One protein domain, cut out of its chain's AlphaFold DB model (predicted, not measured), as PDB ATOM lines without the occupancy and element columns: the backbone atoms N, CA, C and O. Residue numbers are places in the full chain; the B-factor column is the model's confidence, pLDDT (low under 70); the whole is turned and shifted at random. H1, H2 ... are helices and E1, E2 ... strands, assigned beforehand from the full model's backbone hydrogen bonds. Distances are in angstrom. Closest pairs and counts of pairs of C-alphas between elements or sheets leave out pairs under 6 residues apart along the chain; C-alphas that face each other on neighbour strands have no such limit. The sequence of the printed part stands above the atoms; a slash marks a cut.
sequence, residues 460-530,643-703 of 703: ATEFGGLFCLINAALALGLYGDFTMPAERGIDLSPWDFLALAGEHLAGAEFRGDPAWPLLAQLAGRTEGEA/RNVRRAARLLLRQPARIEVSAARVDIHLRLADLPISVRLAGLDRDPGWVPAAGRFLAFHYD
ATOM      1  N   ALA A 460     154.932 121.838 112.206       94.06
ATOM      2  CA  ALA A 460     153.928 121.503 111.199       94.06
ATOM      3  C   ALA A 460     153.118 122.756 110.824       94.06
ATOM      4  O   ALA A 460     152.742 123.532 111.702       94.06
ATOM      5  N   THR A 461     152.848 122.949 109.534       95.06
ATOM      6  CA  THR A 461     152.093 124.092 108.995       95.06
ATOM      7  C   THR A 461     151.214 123.642 107.831       95.06
ATOM      8  O   THR A 461     151.636 122.830 107.009       95.06
ATOM      9  N   GLU A 462     150.008 124.201 107.726       95.12
ATOM     10  CA  GLU A 462     149.131 124.036 106.559       95.12
ATOM     11  C   GLU A 462     149.497 125.007 105.420       95.12
ATOM     12  O   GLU A 462     148.908 124.956 104.340       95.12
ATOM     13  N   PHE A 463     150.458 125.906 105.654       95.69
ATOM     14  CA  PHE A 463     150.862 126.995 104.765       95.69
ATOM     15  C   PHE A 463     152.326 126.878 104.293       95.69
ATOM     16  O   PHE A 463     152.977 127.878 103.999       95.69
ATOM     17  N   GLY A 464     152.873 125.664 104.178       92.94
ATOM     18  CA  GLY A 464     154.278 125.424 103.816       92.94
ATOM     19  C   GLY A 464     154.713 125.994 102.461       92.94
ATOM     20  O   GLY A 464     155.851 126.431 102.298       92.94
ATOM     21  N   GLY A 465     153.793 126.091 101.500       93.50
ATOM     22  CA  GLY A 465     154.052 126.723 100.204       93.50
ATOM     23  C   GLY A 465     154.211 128.250 100.268       93.50
ATOM     24  O   GLY A 465     154.519 128.888  99.261       93.50
ATOM     25  N   LEU A 466     154.053 128.857 101.450       95.75
ATOM     26  CA  LEU A 466     154.427 130.244 101.722       95.75
ATOM     27  C   LEU A 466     155.921 130.495 101.516       95.75
ATOM     28  O   LEU A 466     156.288 131.524 100.954       95.75
ATOM     29  N   PHE A 467     156.786 129.556 101.906       95.81
ATOM     30  CA  PHE A 467     158.235 129.721 101.769       95.81
ATOM     31  C   PHE A 467     158.665 129.828 100.295       95.81
ATOM     32  O   PHE A 467     159.627 130.530  99.982       95.81
ATOM     33  N   CYS A 468     157.892 129.264  99.357       94.50
ATOM     34  CA  CYS A 468     158.091 129.430  97.913       94.50
ATOM     35  C   CYS A 468     157.950 130.894  97.434       94.50
ATOM     36  O   CYS A 468     158.421 131.234  96.347       94.50
ATOM     37  N   LEU A 469     157.355 131.797  98.230       96.25
ATOM     38  CA  LEU A 469     157.355 133.235  97.932       96.25
ATOM     39  C   LEU A 469     158.751 133.874  98.051       96.25
ATOM     40  O   LEU A 469     158.961 134.929  97.458       96.25
ATOM     41  N   ILE A 470     159.717 133.251  98.739       95.44
ATOM     42  CA  ILE A 470     161.111 133.732  98.748       95.44
ATOM     43  C   ILE A 470     161.707 133.639  97.337       95.44
ATOM     44  O   ILE A 470     162.287 134.613  96.868       95.44
ATOM     45  N   ASN A 471     161.449 132.553  96.598       93.94
ATOM     46  CA  ASN A 471     161.831 132.453  95.184       93.94
ATOM     47  C   ASN A 471     161.163 133.535  94.322       93.94
ATOM     48  O   ASN A 471     161.794 134.075  93.414       93.94
ATOM     49  N   ALA A 472     159.917 133.913  94.626       93.94
ATOM     50  CA  ALA A 472     159.254 135.030  93.952       93.94
ATOM     51  C   ALA A 472     159.879 136.395  94.301       93.94
ATOM     52  O   ALA A 472     159.944 137.262  93.436       93.94
ATOM     53  N   ALA A 473     160.355 136.595  95.534       94.00
ATOM     54  CA  ALA A 473     161.021 137.826  95.960       94.00
ATOM     55  C   ALA A 473     162.433 137.969  95.363       94.00
ATOM     56  O   ALA A 473     162.777 139.041  94.860       94.00
ATOM     57  N   LEU A 474     163.212 136.880  95.348       91.44
ATOM     58  CA  LEU A 474     164.517 136.795  94.681       91.44
ATOM     59  C   LEU A 474     164.372 137.060  93.172       91.44
ATOM     60  O   LEU A 474     165.028 137.943  92.632       91.44
ATOM     61  N   ALA A 475     163.418 136.400  92.502       90.00
ATOM     62  CA  ALA A 475     163.146 136.596  91.071       90.00
ATOM     63  C   ALA A 475     162.580 137.988  90.700       90.00
ATOM     64  O   ALA A 475     162.424 138.289  89.514       90.00
ATOM     65  N   LEU A 476     162.250 138.827  91.687       90.88
ATOM     66  CA  LEU A 476     161.873 140.233  91.505       90.88
ATOM     67  C   LEU A 476     163.007 141.213  91.857       90.88
ATOM     68  O   LEU A 476     162.847 142.409  91.611       90.88
ATOM     69  N   GLY A 477     164.128 140.737  92.411       89.44
ATOM     70  CA  GLY A 477     165.219 141.582  92.905       89.44
ATOM     71  C   GLY A 477     164.907 142.295  94.226       89.44
ATOM     72  O   GLY A 477     165.510 143.321  94.522       89.44
ATOM     73  N   LEU A 478     163.954 141.792  95.026       89.88
ATOM     74  CA  LEU A 478     163.674 142.347  96.361       89.88
ATOM     75  C   LEU A 478     164.777 142.007  97.373       89.88
ATOM     76  O   LEU A 478     164.982 142.751  98.330       89.88
ATOM     77  N   TYR A 479     165.481 140.898  97.152       89.62
ATOM     78  CA  TYR A 479     166.601 140.413  97.951       89.62
ATOM     79  C   TYR A 479     167.676 139.857  97.012       89.62
ATOM     80  O   TYR A 479     167.335 139.265  95.988       89.62
ATOM     81  N   GLY A 480     168.951 140.025  97.369       78.19
ATOM     82  CA  GLY A 480     170.053 139.325  96.707       78.19
ATOM     83  C   GLY A 480     170.111 137.849  97.116       78.19
ATOM     84  O   GLY A 480     169.679 137.484  98.214       78.19
ATOM     85  N   ASP A 481     170.658 137.013  96.236       74.56
ATOM     86  CA  ASP A 481     170.926 135.594  96.482       74.56
ATOM     87  C   ASP A 481     172.406 135.344  96.852       74.56
ATOM     88  O   ASP A 481     173.170 136.271  97.140       74.56
ATOM     89  N   PHE A 482     172.828 134.077  96.847       61.03
ATOM     90  CA  PHE A 482     174.215 133.680  97.103       61.03
ATOM     91  C   PHE A 482     175.212 134.106  96.005       61.03
ATOM     92  O   PHE A 482     176.417 134.105  96.255       61.03
ATOM     93  N   THR A 483     174.747 134.459  94.801       56.72
ATOM     94  CA  THR A 483     175.595 134.927  93.689       56.72
ATOM     95  C   THR A 483     175.825 136.435  93.738       56.72
ATOM     96  O   THR A 483     176.900 136.902  93.358       56.72
ATOM     97  N   MET A 484     174.855 137.199  94.258       59.09
ATOM     98  CA  MET A 484     174.908 138.664  94.343       59.09
ATOM     99  C   MET A 484     174.625 139.201  95.768       59.09
ATOM    100  O   MET A 484     173.804 140.105  95.941       59.09
ATOM    101  N   PRO A 485     175.333 138.729  96.819       57.12
ATOM    102  CA  PRO A 485     175.008 139.037  98.218       57.12
ATOM    103  C   PRO A 485     175.228 140.501  98.630       57.12
ATOM    104  O   PRO A 485     174.809 140.906  99.712       57.12
ATOM    105  N   ALA A 486     175.888 141.301  97.786       56.03
ATOM    106  CA  ALA A 486     176.132 142.725  98.003       56.03
ATOM    107  C   ALA A 486     175.127 143.650  97.280       56.03
ATOM    108  O   ALA A 486     175.264 144.874  97.371       56.03
ATOM    109  N   GLU A 487     174.143 143.107  96.552       59.91
ATOM    110  CA  GLU A 487     173.086 143.920  95.946       59.91
ATOM    111  C   GLU A 487     172.119 144.495  96.986       59.91
ATOM    112  O   GLU A 487     171.861 143.919  98.045       59.91
ATOM    113  N   ARG A 488     171.565 145.672  96.673       61.38
ATOM    114  CA  ARG A 488     170.598 146.363  97.529       61.38
ATOM    115  C   ARG A 488     169.209 145.741  97.396       61.38
ATOM    116  O   ARG A 488     168.369 146.253  96.660       61.38
ATOM    117  N   GLY A 489     168.975 144.684  98.167       75.38
ATOM    118  CA  GLY A 489     167.620 144.304  98.560       75.38
ATOM    119  C   GLY A 489     166.951 145.367  99.445       75.38
ATOM    120  O   GLY A 489     167.557 146.380  99.800       75.38
ATOM    121  N   ILE A 490     165.693 145.132  99.816       86.19
ATOM    122  CA  ILE A 490     164.938 145.998 100.734       86.19
ATOM    123  C   ILE A 490     165.288 145.716 102.207       86.19
ATOM    124  O   ILE A 490     165.464 144.561 102.587       86.19
ATOM    125  N   ASP A 491     165.304 146.753 103.059       84.12
ATOM    126  CA  ASP A 491     165.543 146.638 104.517       84.12
ATOM    127  C   ASP A 491     164.480 145.773 105.255       84.12
ATOM    128  O   ASP A 491     164.663 145.424 106.420       84.12
ATOM    129  N   LEU A 492     163.356 145.419 104.610       90.31
ATOM    130  CA  LEU A 492     162.305 144.568 105.182       90.31
ATOM    131  C   LEU A 492     162.777 143.110 105.306       90.31
ATOM    132  O   LEU A 492     163.077 142.474 104.299       90.31
ATOM    133  N   SER A 493     162.732 142.545 106.515       91.31
ATOM    134  CA  SER A 493     162.991 141.117 106.776       91.31
ATOM    135  C   SER A 493     162.215 140.196 105.812       91.31
ATOM    136  O   SER A 493     160.991 140.332 105.723       91.31
ATOM    137  N   PRO A 494     162.856 139.212 105.141       94.12
ATOM    138  CA  PRO A 494     162.156 138.235 104.301       94.12
ATOM    139  C   PRO A 494     161.054 137.474 105.046       94.12
ATOM    140  O   PRO A 494     160.032 137.132 104.457       94.12
ATOM    141  N   TRP A 495     161.226 137.255 106.351       95.50
ATOM    142  CA  TRP A 495     160.237 136.593 107.203       95.50
ATOM    143  C   TRP A 495     158.997 137.468 107.446       95.50
ATOM    144  O   TRP A 495     157.878 136.959 107.494       95.50
ATOM    145  N   ASP A 496     159.171 138.791 107.499       95.44
ATOM    146  CA  ASP A 496     158.056 139.737 107.580       95.44
ATOM    147  C   ASP A 496     157.394 139.948 106.219       95.44
ATOM    148  O   ASP A 496     156.169 140.010 106.146       95.44
ATOM    149  N   PHE A 497     158.165 139.956 105.127       96.81
ATOM    150  CA  PHE A 497     157.611 139.869 103.775       96.81
ATOM    151  C   PHE A 497     156.735 138.615 103.610       96.81
ATOM    152  O   PHE A 497     155.624 138.729 103.090       96.81
ATOM    153  N   LEU A 498     157.170 137.447 104.104       97.19
ATOM    154  CA  LEU A 498     156.335 136.241 104.127       97.19
ATOM    155  C   LEU A 498     155.075 136.424 104.980       97.19
ATOM    156  O   LEU A 498     153.999 136.030 104.536       97.19
ATOM    157  N   ALA A 499     155.166 137.050 106.156       96.50
ATOM    158  CA  ALA A 499     153.996 137.293 107.000       96.50
ATOM    159  C   ALA A 499     152.951 138.187 106.297       96.50
ATOM    160  O   ALA A 499     151.773 137.834 106.217       96.50
ATOM    161  N   LEU A 500     153.400 139.306 105.719       96.81
ATOM    162  CA  LEU A 500     152.572 140.298 105.021       96.81
ATOM    163  C   LEU A 500     151.976 139.743 103.719       96.81
ATOM    164  O   LEU A 500     150.786 139.914 103.447       96.81
ATOM    165  N   ALA A 501     152.786 139.057 102.907       96.88
ATOM    166  CA  ALA A 501     152.328 138.448 101.663       96.88
ATOM    167  C   ALA A 501     151.404 137.248 101.924       96.88
ATOM    168  O   ALA A 501     150.404 137.094 101.223       96.88
ATOM    169  N   GLY A 502     151.690 136.442 102.952       95.75
ATOM    170  CA  GLY A 502     150.829 135.355 103.414       95.75
ATOM    171  C   GLY A 502     149.450 135.863 103.822       95.75
ATOM    172  O   GLY A 502     148.449 135.418 103.263       95.75
ATOM    173  N   GLU A 503     149.388 136.867 104.701       95.81
ATOM    174  CA  GLU A 503     148.122 137.490 105.100       95.81
ATOM    175  C   GLU A 503     147.379 138.132 103.915       95.81
ATOM    176  O   GLU A 503     146.173 137.937 103.773       95.81
ATOM    177  N   HIS A 504     148.067 138.837 103.011       95.62
ATOM    178  CA  HIS A 504     147.417 139.449 101.844       95.62
ATOM    179  C   HIS A 504     146.814 138.418 100.869       95.62
ATOM    180  O   HIS A 504     145.797 138.683 100.224       95.62
ATOM    181  N   LEU A 505     147.450 137.250 100.725       95.56
ATOM    182  CA  LEU A 505     147.095 136.246  99.720       95.56
ATOM    183  C   LEU A 505     146.148 135.157 100.253       95.56
ATOM    184  O   LEU A 505     145.262 134.720  99.511       95.56
ATOM    185  N   ALA A 506     146.301 134.739 101.513       93.81
ATOM    186  CA  ALA A 506     145.411 133.791 102.189       93.81
ATOM    187  C   ALA A 506     144.248 134.479 102.928       93.81
ATOM    188  O   ALA A 506     143.133 133.958 102.955       93.81
ATOM    189  N   GLY A 507     144.486 135.669 103.480       93.19
ATOM    190  CA  GLY A 507     143.600 136.343 104.428       93.19
ATOM    191  C   GLY A 507     143.961 136.036 105.886       93.19
ATOM    192  O   GLY A 507     144.889 135.283 106.180       93.19
ATOM    193  N   ALA A 508     143.179 136.599 106.811       91.00
ATOM    194  CA  ALA A 508     143.455 136.548 108.250       91.00
ATOM    195  C   ALA A 508     143.465 135.126 108.858       91.00
ATOM    196  O   ALA A 508     143.973 134.954 109.962       91.00
ATOM    197  N   GLU A 509     142.964 134.102 108.145       91.44
ATOM    198  CA  GLU A 509     143.076 132.692 108.563       91.44
ATOM    199  C   GLU A 509     144.534 132.258 108.793       91.44
ATOM    200  O   GLU A 509     144.802 131.448 109.675       91.44
ATOM    201  N   PHE A 510     145.482 132.854 108.063       94.50
ATOM    202  CA  PHE A 510     146.905 132.551 108.189       94.50
ATOM    203  C   PHE A 510     147.501 132.953 109.554       94.50
ATOM    204  O   PHE A 510     148.440 132.309 110.015       94.50
ATOM    205  N   ARG A 511     146.927 133.940 110.263       93.44
ATOM    206  CA  ARG A 511     147.392 134.325 111.614       93.44
ATOM    207  C   ARG A 511     147.212 133.217 112.662       93.44
ATOM    208  O   ARG A 511     147.814 133.302 113.726       93.44
ATOM    209  N   GLY A 512     146.376 132.215 112.380       93.06
ATOM    210  CA  GLY A 512     146.154 131.052 113.244       93.06
ATOM    211  C   GLY A 512     147.057 129.847 112.951       93.06
ATOM    212  O   GLY A 512     146.953 128.850 113.660       93.06
ATOM    213  N   ASP A 513     147.910 129.899 111.922       95.69
ATOM    214  CA  ASP A 513     148.812 128.794 111.575       95.69
ATOM    215  C   ASP A 513     150.152 128.881 112.342       95.69
ATOM    216  O   ASP A 513     150.673 129.987 112.524       95.69
ATOM    217  N   PRO A 514     150.771 127.753 112.757       94.56
ATOM    218  CA  PRO A 514     152.062 127.746 113.457       94.56
ATOM    219  C   PRO A 514     153.233 128.429 112.726       94.56
ATOM    220  O   PRO A 514     154.214 128.805 113.371       94.56
ATOM    221  N   ALA A 515     153.148 128.641 111.407       94.56
ATOM    222  CA  ALA A 515     154.122 129.437 110.667       94.56
ATOM    223  C   ALA A 515     154.098 130.930 111.051       94.56
ATOM    224  O   ALA A 515     155.141 131.580 110.984       94.56
ATOM    225  N   TRP A 516     152.969 131.493 111.500       94.75
ATOM    226  CA  TRP A 516     152.882 132.908 111.893       94.75
ATOM    227  C   TRP A 516     153.825 133.282 113.061       94.75
ATOM    228  O   TRP A 516     154.662 134.174 112.876       94.75
ATOM    229  N   PRO A 517     153.787 132.611 114.235       93.00
ATOM    230  CA  PRO A 517     154.753 132.869 115.306       93.00
ATOM    231  C   PRO A 517     156.181 132.445 114.930       93.00
ATOM    232  O   PRO A 517     157.133 133.089 115.370       93.00
ATOM    233  N   LEU A 518     156.359 131.426 114.077       92.75
ATOM    234  CA  LEU A 518     157.683 131.047 113.572       92.75
ATOM    235  C   LEU A 518     158.334 132.184 112.763       92.75
ATOM    236  O   LEU A 518     159.504 132.489 112.980       92.75
ATOM    237  N   LEU A 519     157.592 132.850 111.873       94.38
ATOM    238  CA  LEU A 519     158.106 133.986 111.097       94.38
ATOM    239  C   LEU A 519     158.463 135.187 111.985       94.38
ATOM    240  O   LEU A 519     159.461 135.856 111.722       94.38
ATOM    241  N   ALA A 520     157.703 135.434 113.058       92.44
ATOM    242  CA  ALA A 520     158.046 136.457 114.048       92.44
ATOM    243  C   ALA A 520     159.373 136.139 114.759       92.44
ATOM    244  O   ALA A 520     160.272 136.980 114.800       92.44
ATOM    245  N   GLN A 521     159.537 134.897 115.225       90.06
ATOM    246  CA  GLN A 521     160.767 134.432 115.873       90.06
ATOM    247  C   GLN A 521     161.969 134.460 114.910       90.06
ATOM    248  O   GLN A 521     163.057 134.878 115.297       90.06
ATOM    249  N   LEU A 522     161.786 134.101 113.632       91.00
ATOM    250  CA  LEU A 522     162.833 134.188 112.603       91.00
ATOM    251  C   LEU A 522     163.236 135.639 112.264       91.00
ATOM    252  O   LEU A 522     164.394 135.880 111.918       91.00
ATOM    253  N   ALA A 523     162.319 136.606 112.394       90.44
ATOM    254  CA  ALA A 523     162.610 138.039 112.285       90.44
ATOM    255  C   ALA A 523     163.272 138.638 113.549       90.44
ATOM    256  O   ALA A 523     163.858 139.721 113.474       90.44
ATOM    257  N   GLY A 524     163.206 137.941 114.691       87.25
ATOM    258  CA  GLY A 524     163.617 138.449 116.006       87.25
ATOM    259  C   GLY A 524     162.616 139.418 116.647       87.25
ATOM    260  O   GLY A 524     163.003 140.182 117.537       87.25
ATOM    261  N   ARG A 525     161.359 139.403 116.180       88.06
ATOM    262  CA  ARG A 525     160.262 140.216 116.720       88.06
ATOM    263  C   ARG A 525     159.778 139.668 118.057       88.06
ATOM    264  O   ARG A 525     159.683 138.452 118.221       88.06
ATOM    265  N   THR A 526     159.435 140.553 118.990       80.50
ATOM    266  CA  THR A 526     158.824 140.140 120.267       80.50
ATOM    267  C   THR A 526     157.334 139.835 120.107       80.50
ATOM    268  O   THR A 526     156.713 140.159 119.092       80.50
ATOM    269  N   GLU A 527     156.722 139.230 121.126       70.81
ATOM    270  CA  GLU A 527     155.269 139.059 121.157       70.81
ATOM    271  C   GLU A 527     154.551 140.419 121.034       70.81
ATOM    272  O   GLU A 527     154.999 141.433 121.572       70.81
ATOM    273  N   GLY A 528     153.469 140.455 120.251       76.25
ATOM    274  CA  GLY A 528     152.727 141.677 119.919       76.25
ATOM    275  C   GLY A 528     153.353 142.573 118.836       76.25
ATOM    276  O   GLY A 528     152.658 143.445 118.316       76.25
ATOM    277  N   GLU A 529     154.611 142.366 118.437       87.69
ATOM    278  CA  GLU A 529     155.277 143.223 117.449       87.69
ATOM    279  C   GLU A 529     154.840 142.910 116.007       87.69
ATOM    280  O   GLU A 529     154.902 141.769 115.534       87.69
ATOM    281  N   ALA A 530     154.396 143.942 115.283       90.88
ATOM    282  CA  ALA A 530     153.865 143.813 113.928       90.88
ATOM    283  C   ALA A 530     154.965 143.505 112.884       90.88
ATOM    284  O   ALA A 530     156.067 144.053 112.981       90.88
ATOM    285  N   ARG A 643     144.081 132.642  85.980       87.12
ATOM    286  CA  ARG A 643     143.447 133.976  85.871       87.12
ATOM    287  C   ARG A 643     142.950 134.553  87.207       87.12
ATOM    288  O   ARG A 643     142.655 135.744  87.290       87.12
ATOM    289  N   ASN A 644     142.813 133.724  88.246       92.25
ATOM    290  CA  ASN A 644     142.226 134.099  89.536       92.25
ATOM    291  C   ASN A 644     143.280 134.046  90.655       92.25
ATOM    292  O   ASN A 644     143.731 132.965  91.027       92.25
ATOM    293  N   VAL A 645     143.607 135.216  91.218       93.69
ATOM    294  CA  VAL A 645     144.612 135.384  92.284       93.69
ATOM    295  C   VAL A 645     144.270 134.569  93.529       93.69
ATOM    296  O   VAL A 645     145.142 133.878  94.033       93.69
ATOM    297  N   ARG A 646     143.008 134.553  93.986       93.38
ATOM    298  CA  ARG A 646     142.606 133.775  95.176       93.38
ATOM    299  C   ARG A 646     142.754 132.265  94.958       93.38
ATOM    300  O   ARG A 646     143.072 131.542  95.896       93.38
ATOM    301  N   ARG A 647     142.556 131.778  93.724       93.06
ATOM    302  CA  ARG A 647     142.809 130.367  93.377       93.06
ATOM    303  C   ARG A 647     144.308 130.065  93.319       93.06
ATOM    304  O   ARG A 647     144.705 129.012  93.800       93.06
ATOM    305  N   ALA A 648     145.114 130.966  92.758       93.94
ATOM    306  CA  ALA A 648     146.569 130.814  92.709       93.94
ATOM    307  C   ALA A 648     147.190 130.841  94.113       93.94
ATOM    308  O   ALA A 648     147.900 129.911  94.471       93.94
ATOM    309  N   ALA A 649     146.833 131.835  94.930       94.38
ATOM    310  CA  ALA A 649     147.231 131.944  96.329       94.38
ATOM    311  C   ALA A 649     146.879 130.683  97.124       94.38
ATOM    312  O   ALA A 649     147.757 130.090  97.734       94.38
ATOM    313  N   ARG A 650     145.626 130.209  97.060       93.00
ATOM    314  CA  ARG A 650     145.232 128.978  97.761       93.00
ATOM    315  C   ARG A 650     146.027 127.755  97.297       93.00
ATOM    316  O   ARG A 650     146.434 126.972  98.139       93.00
ATOM    317  N   LEU A 651     146.229 127.598  95.986       92.75
ATOM    318  CA  LEU A 651     146.937 126.449  95.412       92.75
ATOM    319  C   LEU A 651     148.435 126.451  95.760       92.75
ATOM    320  O   LEU A 651     148.994 125.390  96.011       92.75
ATOM    321  N   LEU A 652     149.069 127.627  95.764       93.88
ATOM    322  CA  LEU A 652     150.475 127.788  96.128       93.88
ATOM    323  C   LEU A 652     150.683 127.633  97.634       93.88
ATOM    324  O   LEU A 652     151.535 126.863  98.042       93.88
ATOM    325  N   LEU A 653     149.930 128.381  98.444       94.81
ATOM    326  CA  LEU A 653     150.233 128.557  99.863       94.81
ATOM    327  C   LEU A 653     149.774 127.376 100.716       94.81
ATOM    328  O   LEU A 653     150.539 126.940 101.569       94.81
ATOM    329  N   ARG A 654     148.549 126.868 100.501       93.00
ATOM    330  CA  ARG A 654     147.953 125.830 101.357       93.00
ATOM    331  C   ARG A 654     148.475 124.450 100.974       93.00
ATOM    332  O   ARG A 654     147.839 123.724 100.213       93.00
ATOM    333  N   GLN A 655     149.668 124.160 101.473       91.88
ATOM    334  CA  GLN A 655     150.444 122.949 101.256       91.88
ATOM    335  C   GLN A 655     150.949 122.474 102.626       91.88
ATOM    336  O   GLN A 655     151.751 123.193 103.232       91.88
ATOM    337  N   PRO A 656     150.493 121.314 103.134       93.44
ATOM    338  CA  PRO A 656     150.975 120.774 104.398       93.44
ATOM    339  C   PRO A 656     152.484 120.522 104.349       93.44
ATOM    340  O   PRO A 656     152.976 119.839 103.447       93.44
ATOM    341  N   ALA A 657     153.219 121.063 105.320       93.50
ATOM    342  CA  ALA A 657     154.667 120.920 105.404       93.50
ATOM    343  C   ALA A 657     155.166 120.726 106.838       93.50
ATOM    344  O   ALA A 657     154.533 121.137 107.814       93.50
ATOM    345  N   ARG A 658     156.360 120.139 106.931       93.31
ATOM    346  CA  ARG A 658     157.170 120.043 108.143       93.31
ATOM    347  C   ARG A 658     158.376 120.969 107.971       93.31
ATOM    348  O   ARG A 658     159.240 120.710 107.141       93.31
ATOM    349  N   ILE A 659     158.409 122.063 108.725       92.62
ATOM    350  CA  ILE A 659     159.523 123.014 108.726       92.62
ATOM    351  C   ILE A 659     160.501 122.605 109.823       92.62
ATOM    352  O   ILE A 659     160.128 122.581 110.997       92.62
ATOM    353  N   GLU A 660     161.738 122.301 109.453       89.19
ATOM    354  CA  GLU A 660     162.840 122.112 110.396       89.19
ATOM    355  C   GLU A 660     163.710 123.367 110.402       89.19
ATOM    356  O   GLU A 660     163.954 123.987 109.364       89.19
ATOM    357  N   VAL A 661     164.137 123.798 111.586       86.62
ATOM    358  CA  VAL A 661     164.848 125.069 111.765       86.62
ATOM    359  C   VAL A 661     166.150 124.832 112.525       86.62
ATOM    360  O   VAL A 661     166.274 123.894 113.309       86.62
ATOM    361  N   SER A 662     167.132 125.699 112.296       80.25
ATOM    362  CA  SER A 662     168.326 125.813 113.130       80.25
ATOM    363  C   SER A 662     168.774 127.274 113.257       80.25
ATOM    364  O   SER A 662     168.140 128.207 112.743       80.25
ATOM    365  N   ALA A 663     169.899 127.497 113.937       75.88
ATOM    366  CA  ALA A 663     170.507 128.819 114.030       75.88
ATOM    367  C   ALA A 663     170.907 129.387 112.650       75.88
ATOM    368  O   ALA A 663     170.877 130.601 112.469       75.88
ATOM    369  N   ALA A 664     171.215 128.523 111.673       77.88
ATOM    370  CA  ALA A 664     171.719 128.910 110.352       77.88
ATOM    371  C   ALA A 664     170.882 128.407 109.156       77.88
ATOM    372  O   ALA A 664     171.237 128.699 108.012       77.88
ATOM    373  N   ARG A 665     169.788 127.659 109.367       85.31
ATOM    374  CA  ARG A 665     169.026 127.022 108.277       85.31
ATOM    375  C   ARG A 665     167.516 126.943 108.534       85.31
ATOM    376  O   ARG A 665     167.078 126.965 109.683       85.31
ATOM    377  N   VAL A 666     166.744 126.867 107.450       91.00
ATOM    378  CA  VAL A 666     165.330 126.467 107.418       91.00
ATOM    379  C   VAL A 666     165.155 125.433 106.301       91.00
ATOM    380  O   VAL A 666     165.375 125.744 105.131       91.00
ATOM    381  N   ASP A 667     164.771 124.213 106.654       90.44
ATOM    382  CA  ASP A 667     164.491 123.117 105.727       90.44
ATOM    383  C   ASP A 667     162.974 122.889 105.658       90.44
ATOM    384  O   ASP A 667     162.310 122.691 106.676       90.44
ATOM    385  N   ILE A 668     162.406 122.958 104.455       92.94
ATOM    386  CA  ILE A 668     160.961 122.892 104.217       92.94
ATOM    387  C   ILE A 668     160.626 121.538 103.589       92.94
ATOM    388  O   ILE A 668     160.780 121.364 102.383       92.94
ATOM    389  N   HIS A 669     160.158 120.581 104.392       91.94
ATOM    390  CA  HIS A 669     159.695 119.284 103.892       91.94
ATOM    391  C   HIS A 669     158.239 119.383 103.432       91.94
ATOM    392  O   HIS A 669     157.319 119.517 104.245       91.94
ATOM    393  N   LEU A 670     158.045 119.310 102.119       89.62
ATOM    394  CA  LEU A 670     156.761 119.209 101.432       89.62
ATOM    395  C   LEU A 670     156.559 117.767 100.959       89.62
ATOM    396  O   LEU A 670     157.521 117.049 100.713       89.62
ATOM    397  N   ARG A 671     155.307 117.349 100.767       86.88
ATOM    398  CA  ARG A 671     155.014 116.054 100.136       86.88
ATOM    399  C   ARG A 671     155.102 116.163  98.621       86.88
ATOM    400  O   ARG A 671     154.412 116.991  98.020       86.88
ATOM    401  N   LEU A 672     155.871 115.285  97.980       79.19
ATOM    402  CA  LEU A 672     156.018 115.280  96.520       79.19
ATOM    403  C   LEU A 672     154.681 115.035  95.794       79.19
ATOM    404  O   LEU A 672     154.466 115.559  94.702       79.19
ATOM    405  N   ALA A 673     153.778 114.262  96.406       76.44
ATOM    406  CA  ALA A 673     152.459 113.944  95.856       76.44
ATOM    407  C   ALA A 673     151.474 115.132  95.853       76.44
ATOM    408  O   ALA A 673     150.589 115.178  94.999       76.44
ATOM    409  N   ASP A 674     151.631 116.081  96.782       75.44
ATOM    410  CA  ASP A 674     150.707 117.210  96.967       75.44
ATOM    411  C   ASP A 674     151.153 118.469  96.182       75.44
ATOM    412  O   ASP A 674     150.327 119.325  95.844       75.44
ATOM    413  N   LEU A 675     152.443 118.559  95.815       79.44
ATOM    414  CA  LEU A 675     153.039 119.704  95.114       79.44
ATOM    415  C   LEU A 675     152.397 119.950  93.724       79.44
ATOM    416  O   LEU A 675     152.604 119.169  92.788       79.44
ATOM    417  N   PRO A 676     151.687 121.076  93.499       85.38
ATOM    418  CA  PRO A 676     150.986 121.302  92.241       85.38
ATOM    419  C   PRO A 676     151.957 121.574  91.089       85.38
ATOM    420  O   PRO A 676     152.810 122.458  91.173       85.38
ATOM    421  N   ILE A 677     151.762 120.907  89.947       87.25
ATOM    422  CA  ILE A 677     152.633 121.049  88.762       87.25
ATOM    423  C   ILE A 677     152.786 122.504  88.271       87.25
ATOM    424  O   ILE A 677     153.829 122.871  87.740       87.25
ATOM    425  N   SER A 678     151.796 123.371  88.510       88.62
ATOM    426  CA  SER A 678     151.876 124.807  88.202       88.62
ATOM    427  C   SER A 678     152.896 125.578  89.053       88.62
ATOM    428  O   SER A 678     153.372 126.617  88.610       88.62
ATOM    429  N   VAL A 679     153.226 125.098  90.258       88.12
ATOM    430  CA  VAL A 679     154.287 125.663  91.115       88.12
ATOM    431  C   VAL A 679     155.658 125.304  90.535       88.12
ATOM    432  O   VAL A 679     156.511 126.181  90.397       88.12
ATOM    433  N   ARG A 680     155.813 124.051  90.077       88.00
ATOM    434  CA  ARG A 680     157.021 123.555  89.391       88.00
ATOM    435  C   ARG A 680     157.280 124.268  88.065       88.00
ATOM    436  O   ARG A 680     158.384 124.731  87.800       88.00
ATOM    437  N   LEU A 681     156.241 124.424  87.239       87.44
ATOM    438  CA  LEU A 681     156.323 125.158  85.968       87.44
ATOM    439  C   LEU A 681     156.601 126.659  86.164       87.44
ATOM    440  O   LEU A 681     157.200 127.283  85.292       87.44
ATOM    441  N   ALA A 682     156.215 127.229  87.312       89.44
ATOM    442  CA  ALA A 682     156.580 128.588  87.706       89.44
ATOM    443  C   ALA A 682     158.008 128.700  88.285       89.44
ATOM    444  O   ALA A 682     158.482 129.817  88.488       89.44
ATOM    445  N   GLY A 683     158.694 127.579  88.554       89.44
ATOM    446  CA  GLY A 683     160.036 127.535  89.144       89.44
ATOM    447  C   GLY A 683     160.106 128.001  90.602       89.44
ATOM    448  O   GLY A 683     161.170 128.420  91.052       89.44
ATOM    449  N   LEU A 684     158.979 127.970  91.321       91.25
ATOM    450  CA  LEU A 684     158.866 128.433  92.712       91.25
ATOM    451  C   LEU A 684     159.302 127.370  93.739       91.25
ATOM    452  O   LEU A 684     159.445 127.685  94.918       91.25
ATOM    453  N   ASP A 685     159.524 126.136  93.286       89.44
ATOM    454  CA  ASP A 685     159.855 124.919  94.040       89.44
ATOM    455  C   ASP A 685     161.370 124.669  94.209       89.44
ATOM    456  O   ASP A 685     161.772 123.577  94.610       89.44
ATOM    457  N   ARG A 686     162.210 125.652  93.863       88.31
ATOM    458  CA  ARG A 686     163.681 125.547  93.832       88.31
ATOM    459  C   ARG A 686     164.325 125.876  95.176       88.31
ATOM    460  O   ARG A 686     163.851 126.768  95.873       88.31
ATOM    461  N   ASP A 687     165.457 125.248  95.478       89.25
ATOM    462  CA  ASP A 687     166.293 125.601  96.632       89.25
ATOM    463  C   ASP A 687     166.875 127.022  96.498       89.25
ATOM    464  O   ASP A 687     167.614 127.278  95.543       89.25
ATOM    465  N   PRO A 688     166.605 127.946  97.443       87.94
ATOM    466  CA  PRO A 688     167.202 129.284  97.421       87.94
ATOM    467  C   PRO A 688     168.685 129.294  97.822       87.94
ATOM    468  O   PRO A 688     169.413 130.224  97.475       87.94
ATOM    469  N   GLY A 689     169.145 128.291  98.579       89.25
ATOM    470  CA  GLY A 689     170.491 128.284  99.149       89.25
ATOM    471  C   GLY A 689     170.646 129.341 100.246       89.25
ATOM    472  O   GLY A 689     169.748 129.525 101.065       89.25
ATOM    473  N   TRP A 690     171.795 130.020 100.303       88.25
ATOM    474  CA  TRP A 690     172.009 131.126 101.246       88.25
ATOM    475  C   TRP A 690     171.229 132.374 100.820       88.25
ATOM    476  O   TRP A 690     171.407 132.862  99.704       88.25
ATOM    477  N   VAL A 691     170.421 132.927 101.731       89.75
ATOM    478  CA  VAL A 691     169.723 134.205 101.528       89.75
ATOM    479  C   VAL A 691     170.244 135.227 102.556       89.75
ATOM    480  O   VAL A 691     169.801 135.208 103.710       89.75
ATOM    481  N   PRO A 692     171.151 136.152 102.171       87.81
ATOM    482  CA  PRO A 692     171.783 137.127 103.073       87.81
ATOM    483  C   PRO A 692     170.799 137.937 103.930       87.81
ATOM    484  O   PRO A 692     171.025 138.153 105.123       87.81
ATOM    485  N   ALA A 693     169.669 138.344 103.344       87.69
ATOM    486  CA  ALA A 693     168.618 139.095 104.032       87.69
ATOM    487  C   ALA A 693     167.874 138.261 105.096       87.69
ATOM    488  O   ALA A 693     167.396 138.811 106.084       87.69
ATOM    489  N   ALA A 694     167.804 136.937 104.921       89.88
ATOM    490  CA  ALA A 694     167.182 136.008 105.865       89.88
ATOM    491  C   ALA A 694     168.158 135.542 106.965       89.88
ATOM    492  O   ALA A 694     167.723 135.058 108.015       89.88
ATOM    493  N   GLY A 695     169.469 135.672 106.715       88.38
ATOM    494  CA  GLY A 695     170.546 135.223 107.602       88.38
ATOM    495  C   GLY A 695     170.630 133.702 107.752       88.38
ATOM    496  O   GLY A 695     171.188 133.227 108.738       88.38
ATOM    497  N   ARG A 696     170.031 132.942 106.824       88.62
ATOM    498  CA  ARG A 696     169.942 131.476 106.856       88.62
ATOM    499  C   ARG A 696     170.045 130.875 105.454       88.62
ATOM    500  O   ARG A 696     169.730 131.525 104.457       88.62
ATOM    501  N   PHE A 697     170.444 129.608 105.404       88.38
ATOM    502  CA  PHE A 697     170.233 128.735 104.253       88.38
ATOM    503  C   PHE A 697     168.768 128.281 104.196       88.38
ATOM    504  O   PHE A 697     168.170 128.011 105.237       88.38
ATOM    505  N   LEU A 698     168.210 128.159 102.994       91.62
ATOM    506  CA  LEU A 698     166.898 127.567 102.744       91.62
ATOM    507  C   LEU A 698     167.006 126.425 101.727       91.62
ATOM    508  O   LEU A 698     167.758 126.531 100.753       91.62
ATOM    509  N   ALA A 699     166.225 125.368 101.941       90.38
ATOM    510  CA  ALA A 699     166.049 124.263 100.999       90.38
ATOM    511  C   ALA A 699     164.641 123.658 101.104       90.38
ATOM    512  O   ALA A 699     164.016 123.710 102.167       90.38
ATOM    513  N   PHE A 700     164.163 123.072 100.009       90.31
ATOM    514  CA  PHE A 700     162.898 122.352  99.928       90.31
ATOM    515  C   PHE A 700     163.157 120.860  99.726       90.31
ATOM    516  O   PHE A 700     163.721 120.439  98.716       90.31
ATOM    517  N   HIS A 701     162.690 120.054 100.671       88.56
ATOM    518  CA  HIS A 701     162.722 118.598 100.579       88.56
ATOM    519  C   HIS A 701     161.355 118.097 100.129       88.56
ATOM    520  O   HIS A 701     160.327 118.669 100.497       88.56
ATOM    521  N   TYR A 702     161.350 117.044  99.318       85.75
ATOM    522  CA  TYR A 702     160.140 116.490  98.720       85.75
ATOM    523  C   TYR A 702     160.009 115.016  99.101       85.75
ATOM    524  O   TYR A 702     160.499 114.140  98.384       85.75
ATOM    525  N   ASP A 703     159.376 114.806 100.258       78.19
ATOM    526  CA  ASP A 703     159.140 113.517 100.924       78.19
ATOM    527  C   ASP A 703     157.949 112.750 100.282       78.19
ATOM    528  O   ASP A 703     157.007 113.401  99.757       78.19
TER     529      ASP A 703
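Overview. This is residues 460 to 530 and 643 to 703 of the 703 residues of an uncharacterized protein of Candidatus Accumulibacter sp. SK-12 (UniProt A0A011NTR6). What shape do these coordinates draw? A small twisted sheet of four strands, E1 to E4, makes a wall at one side, and a group of five helices, H1 to H5, gathers over one of its faces and leaves the other face bare. In that group H2 is the hub with H1, H3, H4 and H5 round it, while the short helix H6 sits out by H5. What is it made of, and how large is it? The printed part has 132 residues with six named helices and four named strands, in the order H1 H2 H3 H4 H5 E1 E2 H6 E3 E4, and the class is mixed, helices and strands. The sheet runs E1 E2 E4 E3 and is mixed, with parallel and antiparallel neighbours. The whole is compact, with a radius of gyration of the C-alphas of 13.9 A and a rounded outline of 35 by 35 by 29 A.

Along the chain. Where are the strands? E1 is residues 657 to 661, 12.7 A long from first to last C-alpha, and E2 is residues 665 to 670, 16.1 A long. E3 is residues 689 to 691, 6.4 A long, and E4, the longest strand, is residues 696 to 702, 19.7 A long, ending with C-alpha 702 at (160.140, 116.490, 98.720). Where are the helices? H1 is residues 469 to 474, 8.6 A long, beginning with C-alpha 469 at (157.355, 133.235, 97.932), and H2, the longest helix, is residues 494 to 506, 17.5 A long. H3 is residues 508 to 512, 7.9 A long, and H4 is residues 515 to 523, 12.2 A long. H5 is residues 645 to 653, 11.6 A long, and H6 is residues 677 to 681, 6.2 A long.

Arrangement. How do the strands pair? E1 and E2 are an antiparallel hairpin, with N 658 and O 669 2.9 A apart, and E2 and E4 are parallel at 17 degrees, with N 668 and O 699 2.9 A apart. E4 and E3 are an antiparallel hairpin at 141 degrees, with N 698 and O 689 2.8 A apart. At the edge strand E1, residues 460 to 461 pair antiparallel with residues 657 to 658. Which helices come to the sheet? H4 is on it but only grazes it, with residues 515 to 522; H1, H2, H3, H5 and H6 are not on it. How do the helices stand round H2? With its residues 494 to 499 alone H2 touches H4 at a shallow tilt of 25 degrees, opposite ways, the closest C-alphas being those of Trp 495 and Leu 519, 5.1 A. With residues 502 to 506 alone it touches H5 at a steep tilt of 50 degrees, opposite ways, the C-alphas of Leu 505 and Ala 649 being closest at 5.5 A. H2 and H1 only just touch, with 3 pairs of C-alphas within 8 A, those of Leu 498 and Leu 469 closest at 7.0 A; H2 and H3 touch only at the corner, at Glu 503 and Phe 510, whose C-alphas are 6.0 A apart. Where is H6, and how are the helix backbones formed? H6 is close to H5 but not clearly touching, the C-alphas of Val 679 and Leu 652 being closest at 6.6 A. In H1, H2, H4, H5 and H6 every O i to N i+4 pair is within hydrogen-bond range; in H3 0 of 1 is, beside 2 of 2 O i to N i+3 pairs.

Size, cuts and confidence. How far does it reach? The two C-alphas farthest apart are those of Arg 643 and Ala 663, 39.4 A. Is anything cut, and which link is long? Residues 531 to 642 are not printed, and C-alphas 530 and 643 are 31.5 A apart across the cut. Of the links printed whole, H1 to H2 is long, with 19 residues. How sure is the model? The mean pLDDT of the printed part is 88.4, and residues 482 to 488 are under 70.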